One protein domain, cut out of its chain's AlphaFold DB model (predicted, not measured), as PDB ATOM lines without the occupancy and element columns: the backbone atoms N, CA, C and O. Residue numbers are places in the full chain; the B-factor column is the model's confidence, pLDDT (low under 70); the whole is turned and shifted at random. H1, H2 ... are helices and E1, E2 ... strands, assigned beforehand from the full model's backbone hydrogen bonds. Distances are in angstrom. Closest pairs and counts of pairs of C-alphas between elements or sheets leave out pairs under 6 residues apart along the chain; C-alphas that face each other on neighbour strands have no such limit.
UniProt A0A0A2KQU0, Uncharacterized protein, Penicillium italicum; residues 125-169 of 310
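Overview. This is residues 125 to 169 of the 310 residues of an uncharacterized protein of Penicillium italicum (UniProt A0A0A2KQU0). The printed part is an open, drawn-out shape, with a small hairpin of strands E1 and E2 at one end and helix H1 at a distance from it, joined by residues 135 to 143, which hold no named element. Beyond H1 comes the short helix H2 at the other end, and residues 162 to 169 fold back from it toward H1. The printed part has 45 residues, with two named strands and two named helices in the order E1, E2, H1, H2; the sheet, E1 - E2, is antiparallel and the class is mixed, helices and strands. The whole is extended, with a radius of gyration of the C-alphas of 16.0 A and spans of 48 by 21 by 14 A.

Along the chain. E1, residues 125 to 128, begins at C-alpha 125 (39.410, 151.791, 6.310) and is 9.2 A long. E2, residues 131 to 134, is 10.1 A long. H1, residues 144 to 155, is 16.5 A long and begins at C-alpha 144 (16.534, 161.833, 8.586). H2, residues 158 to 161, is 5.2 A long and ends at C-alpha 161 (22.574, 169.121, 28.314).

Arrangement. E1 and E2 form a hairpin over a tight link, antiparallel at 136 degrees. N 128 and O 131 are within hydrogen-bond range at 2.8 A, as are N 133 and O 126 at 2.8 A. E1 is apart from H1. H1 and H2 are apart, though a tight link joins them. Every O i to N i+4 pair in H1 is within hydrogen-bond range; H2 is too short for such a pair.

Size, cuts and confidence. The C-alphas farthest apart, of His 130 and Arg 159, are 48.2 A apart. Residues 162 to 168 stand free. The printed part has no cut and no long link. Mean pLDDT of the printed part is 87.4, and no printed residue is under 70.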
ATOM      1  N   LEU A 125      39.274 153.151   6.826       86.38
ATOM      2  CA  LEU A 125      39.410 151.791   6.310       86.38
ATOM      3  C   LEU A 125      38.512 150.858   7.122       86.38
ATOM      4  O   LEU A 125      38.567 150.859   8.351       86.38
ATOM      5  N   ILE A 126      37.707 150.053   6.433       87.06
ATOM      6  CA  ILE A 126      36.883 149.004   7.044       87.06
ATOM      7  C   ILE A 126      37.332 147.632   6.543       87.06
ATOM      8  O   ILE A 126      37.877 147.506   5.448       87.06
ATOM      9  N   GLN A 127      37.096 146.590   7.338       92.44
ATOM     10  CA  GLN A 127      37.346 145.218   6.912       92.44
ATOM     11  C   GLN A 127      36.202 144.749   6.002       92.44
ATOM     12  O   GLN A 127      35.069 144.627   6.459       92.44
ATOM     13  N   GLY A 128      36.501 144.486   4.730       91.06
ATOM     14  CA  GLY A 128      35.599 143.815   3.795       91.06
ATOM     15  C   GLY A 128      35.902 142.321   3.660       91.06
ATOM     16  O   GLY A 128      36.864 141.804   4.239       91.06
ATOM     17  N   ASP A 129      35.110 141.640   2.830       92.69
ATOM     18  CA  ASP A 129      35.177 140.183   2.615       92.69
ATOM     19  C   ASP A 129      36.528 139.701   2.056       92.69
ATOM     20  O   ASP A 129      36.923 138.551   2.250       92.69
ATOM     21  N   HIS A 130      37.263 140.587   1.376       93.75
ATOM     22  CA  HIS A 130      38.550 140.290   0.738       93.75
ATOM     23  C   HIS A 130      39.710 141.151   1.263       93.75
ATOM     24  O   HIS A 130      40.775 141.185   0.648       93.75
ATOM     25  N   GLY A 131      39.526 141.844   2.393       93.69
ATOM     26  CA  GLY A 131      40.555 142.695   2.995       93.69
ATOM     27  C   GLY A 131      40.086 144.121   3.297       93.69
ATOM     28  O   GLY A 131      38.891 144.411   3.207       93.69
ATOM     29  N   PRO A 132      41.013 145.016   3.677       92.38
ATOM     30  CA  PRO A 132      40.699 146.410   3.964       92.38
ATOM     31  C   PRO A 132      40.164 147.132   2.725       92.38
ATOM     32  O   PRO A 132      40.782 147.095   1.661       92.38
ATOM     33  N   VAL A 133      39.039 147.827   2.874       89.75
ATOM     34  CA  VAL A 133      38.434 148.660   1.829       89.75
ATOM     35  C   VAL A 133      38.246 150.088   2.334       89.75
ATOM     36  O   VAL A 133      37.956 150.315   3.511       89.75
ATOM     37  N   ASN A 134      38.431 151.060   1.441       86.19
ATOM     38  CA  ASN A 134      38.188 152.470   1.734       86.19
ATOM     39  C   ASN A 134      36.678 152.722   1.809       86.19
ATOM     40  O   ASN A 134      35.953 152.445   0.850       86.19
ATOM     41  N   LEU A 135      36.208 153.240   2.941       81.62
ATOM     42  CA  LEU A 135      34.832 153.694   3.080       81.62
ATOM     43  C   LEU A 135      34.721 155.098   2.481       81.62
ATOM     44  O   LEU A 135      35.414 156.009   2.924       81.62
ATOM     45  N   ASP A 136      33.833 155.291   1.502       76.69
ATOM     46  CA  ASP A 136      33.618 156.615   0.912       76.69
ATOM     47  C   ASP A 136      33.114 157.609   1.971       76.69
ATOM     48  O   ASP A 136      31.985 157.527   2.456       76.69
ATOM     49  N   THR A 137      33.975 158.563   2.316       74.50
ATOM     50  CA  THR A 137      33.733 159.588   3.330       74.50
ATOM     51  C   THR A 137      33.233 160.910   2.751       74.50
ATOM     52  O   THR A 137      33.018 161.862   3.499       74.50
ATOM     53  N   ARG A 138      32.997 161.002   1.431       72.69
ATOM     54  CA  ARG A 138      32.560 162.252   0.775       72.69
ATOM     55  C   ARG A 138      31.184 162.730   1.230       72.69
ATOM     56  O   ARG A 138      30.852 163.901   1.053       72.69
ATOM     57  N   LYS A 139      30.367 161.831   1.779       73.00
ATOM     58  CA  LYS A 139      29.062 162.145   2.360       73.00
ATOM     59  C   LYS A 139      29.089 161.823   3.849       73.00
ATOM     60  O   LYS A 139      29.610 160.795   4.260       73.00
ATOM     61  N   LEU A 140      28.433 162.672   4.633       71.50
ATOM     62  CA  LEU A 140      28.332 162.547   6.090       71.50
ATOM     63  C   LEU A 140      27.500 161.332   6.555       71.50
ATOM     64  O   LEU A 140      27.394 161.081   7.741       71.50
ATOM     65  N   GLY A 141      26.837 160.616   5.640       75.31
ATOM     66  CA  GLY A 141      26.061 159.413   5.967       75.31
ATOM     67  C   GLY A 141      24.799 159.623   6.815       75.31
ATOM     68  O   GLY A 141      24.130 158.637   7.089       75.31
ATOM     69  N   LEU A 142      24.450 160.863   7.189       81.06
ATOM     70  CA  LEU A 142      23.335 161.148   8.103       81.06
ATOM     71  C   LEU A 142      21.957 160.937   7.465       81.06
ATOM     72  O   LEU A 142      21.618 161.602   6.466       81.06
ATOM     73  N   ASP A 143      21.143 160.101   8.105       83.88
ATOM     74  CA  ASP A 143      19.749 159.872   7.745       83.88
ATOM     75  C   ASP A 143      18.813 160.989   8.273       83.88
ATOM     76  O   ASP A 143      19.256 162.035   8.765       83.88
ATOM     77  N   LEU A 144      17.495 160.836   8.101       87.12
ATOM     78  CA  LEU A 144      16.534 161.833   8.586       87.12
ATOM     79  C   LEU A 144      16.480 161.890  10.121       87.12
ATOM     80  O   LEU A 144      16.314 162.974  10.679       87.12
ATOM     81  N   ASN A 145      16.622 160.754  10.802       87.12
ATOM     82  CA  ASN A 145      16.606 160.695  12.259       87.12
ATOM     83  C   ASN A 145      17.835 161.387  12.847       87.12
ATOM     84  O   ASN A 145      17.668 162.234  13.726       87.12
ATOM     85  N   ASP A 146      19.020 161.124  12.297       85.75
ATOM     86  CA  ASP A 146      20.283 161.764  12.674       85.75
ATOM     87  C   ASP A 146      20.192 163.288  12.562       85.75
ATOM     88  O   ASP A 146      20.590 164.034  13.459       85.75
ATOM     89  N   ARG A 147      19.625 163.777  11.451       88.56
ATOM     90  CA  ARG A 147      19.447 165.216  11.206       88.56
ATOM     91  C   ARG A 147      18.471 165.844  12.191       88.56
ATOM     92  O   ARG A 147      18.715 166.959  12.650       88.56
ATOM     93  N   MET A 148      17.385 165.147  12.519       89.62
ATOM     94  CA  MET A 148      16.427 165.615  13.519       89.62
ATOM     95  C   MET A 148      17.047 165.641  14.918       89.62
ATOM     96  O   MET A 148      16.853 166.618  15.638       89.62
ATOM     97  N   ASP A 149      17.834 164.629  15.287       89.69
ATOM     98  CA  ASP A 149      18.539 164.582  16.573       89.69
ATOM     99  C   ASP A 149      19.578 165.710  16.669       89.69
ATOM    100  O   ASP A 149      19.637 166.419  17.679       89.69
ATOM    101  N   LEU A 150      20.316 165.975  15.584       90.06
ATOM    102  CA  LEU A 150      21.245 167.102  15.493       90.06
ATOM    103  C   LEU A 150      20.523 168.455  15.602       90.06
ATOM    104  O   LEU A 150      20.981 169.336  16.328       90.06
ATOM    105  N   MET A 151      19.378 168.627  14.935       91.06
ATOM    106  CA  MET A 151      18.562 169.837  15.072       91.06
ATOM    107  C   MET A 151      18.063 170.025  16.503       91.06
ATOM    108  O   MET A 151      18.152 171.125  17.048       91.06
ATOM    109  N   VAL A 152      17.580 168.958  17.141       89.69
ATOM    110  CA  VAL A 152      17.167 169.000  18.547       89.69
ATOM    111  C   VAL A 152      18.342 169.411  19.429       89.69
ATOM    112  O   VAL A 152      18.150 170.248  20.307       89.69
ATOM    113  N   LEU A 153      19.542 168.873  19.194       91.69
ATOM    114  CA  LEU A 153      20.752 169.249  19.921       91.69
ATOM    115  C   LEU A 153      21.091 170.736  19.749       91.69
ATOM    116  O   LEU A 153      21.292 171.416  20.752       91.69
ATOM    117  N   ILE A 154      21.090 171.249  18.513       92.62
ATOM    118  CA  ILE A 154      21.368 172.664  18.202       92.62
ATOM    119  C   ILE A 154      20.364 173.594  18.900       92.62
ATOM    120  O   ILE A 154      20.736 174.653  19.396       92.62
ATOM    121  N   LEU A 155      19.093 173.194  18.975       93.81
ATOM    122  CA  LEU A 155      18.031 173.983  19.605       93.81
ATOM    123  C   LEU A 155      17.990 173.844  21.138       93.81
ATOM    124  O   LEU A 155      17.271 174.590  21.814       93.81
ATOM    125  N   ARG A 156      18.725 172.890  21.727       92.25
ATOM    126  CA  ARG A 156      18.754 172.700  23.183       92.25
ATOM    127  C   ARG A 156      19.567 173.799  23.848       92.25
ATOM    128  O   ARG A 156      20.690 174.112  23.475       92.25
ATOM    129  N   ARG A 157      19.041 174.305  24.963       93.44
ATOM    130  CA  ARG A 157      19.824 175.144  25.876       93.44
ATOM    131  C   ARG A 157      20.912 174.306  26.537       93.44
ATOM    132  O   ARG A 157      20.610 173.223  27.042       93.44
ATOM    133  N   GLU A 158      22.114 174.856  26.661       93.12
ATOM    134  CA  GLU A 158      23.263 174.205  27.304       93.12
ATOM    135  C   GLU A 158      22.926 173.643  28.695       93.12
ATOM    136  O   GLU A 158      23.214 172.488  28.996       93.12
ATOM    137  N   ARG A 159      22.191 174.406  29.520       91.56
ATOM    138  CA  ARG A 159      21.748 173.956  30.856       91.56
ATOM    139  C   ARG A 159      20.966 172.636  30.828       91.56
ATOM    140  O   ARG A 159      20.991 171.893  31.801       91.56
ATOM    141  N   SER A 160      20.267 172.343  29.730       91.12
ATOM    142  CA  SER A 160      19.499 171.102  29.555       91.12
ATOM    143  C   SER A 160      20.342 169.902  29.102       91.12
ATOM    144  O   SER A 160      19.846 168.774  29.117       91.12
ATOM    145  N   LEU A 161      21.595 170.139  28.707       91.75
ATOM    146  CA  LEU A 161      22.574 169.121  28.314       91.75
ATOM    147  C   LEU A 161      23.444 168.667  29.493       91.75
ATOM    148  O   LEU A 161      24.256 167.758  29.345       91.75
ATOM    149  N   PHE A 162      23.281 169.277  30.671       91.31
ATOM    150  CA  PHE A 162      24.111 168.984  31.834       91.31
ATOM    151  C   PHE A 162      24.107 167.485  32.174       91.31
ATOM    152  O   PHE A 162      23.053 166.900  32.415       91.31
ATOM    153  N   ARG A 163      25.309 166.889  32.215       90.69
ATOM    154  CA  ARG A 163      25.585 165.457  32.464       90.69
ATOM    155  C   ARG A 163      25.032 164.469  31.432       90.69
ATOM    156  O   ARG A 163      25.186 163.269  31.651       90.69
ATOM    157  N   LYS A 164      24.454 164.939  30.328       90.44
ATOM    158  CA  LYS A 164      24.014 164.046  29.258       90.44
ATOM    159  C   LYS A 164      25.193 163.529  28.453       90.44
ATOM    160  O   LYS A 164      26.153 164.259  28.202       90.44
ATOM    161  N   ARG A 165      25.108 162.271  28.042       89.44
ATOM    162  CA  ARG A 165      26.089 161.629  27.157       89.44
ATOM    163  C   ARG A 165      25.628 161.706  25.706       89.44
ATOM    164  O   ARG A 165      24.445 161.871  25.436       89.44
ATOM    165  N   ILE A 166      26.556 161.546  24.762       88.31
ATOM    166  CA  ILE A 166      26.236 161.550  23.322       88.31
ATOM    167  C   ILE A 166      25.184 160.475  22.996       88.31
ATOM    168  O   ILE A 166      24.195 160.770  22.339       88.31
ATOM    169  N   ASN A 167      25.321 159.267  23.544       86.00
ATOM    170  CA  ASN A 167      24.366 158.169  23.344       86.00
ATOM    171  C   ASN A 167      22.992 158.374  24.018       86.00
ATOM    172  O   ASN A 167      22.099 157.557  23.841       86.00
ATOM    173  N   GLU A 168      22.812 159.437  24.806       86.81
ATOM    174  CA  GLU A 168      21.509 159.845  25.350       86.81
ATOM    175  C   GLU A 168      20.840 160.929  24.486       86.81
ATOM    176  O   GLU A 168      19.710 161.343  24.762       86.81
ATOM    177  N   LEU A 169      21.558 161.447  23.484       85.38
ATOM    178  CA  LEU A 169      21.130 162.540  22.610       85.38
ATOM    179  C   LEU A 169      20.834 162.073  21.183       85.38
ATOM    180  O   LEU A 169      20.029 162.717  20.515       85.38
TER     181      LEU A 169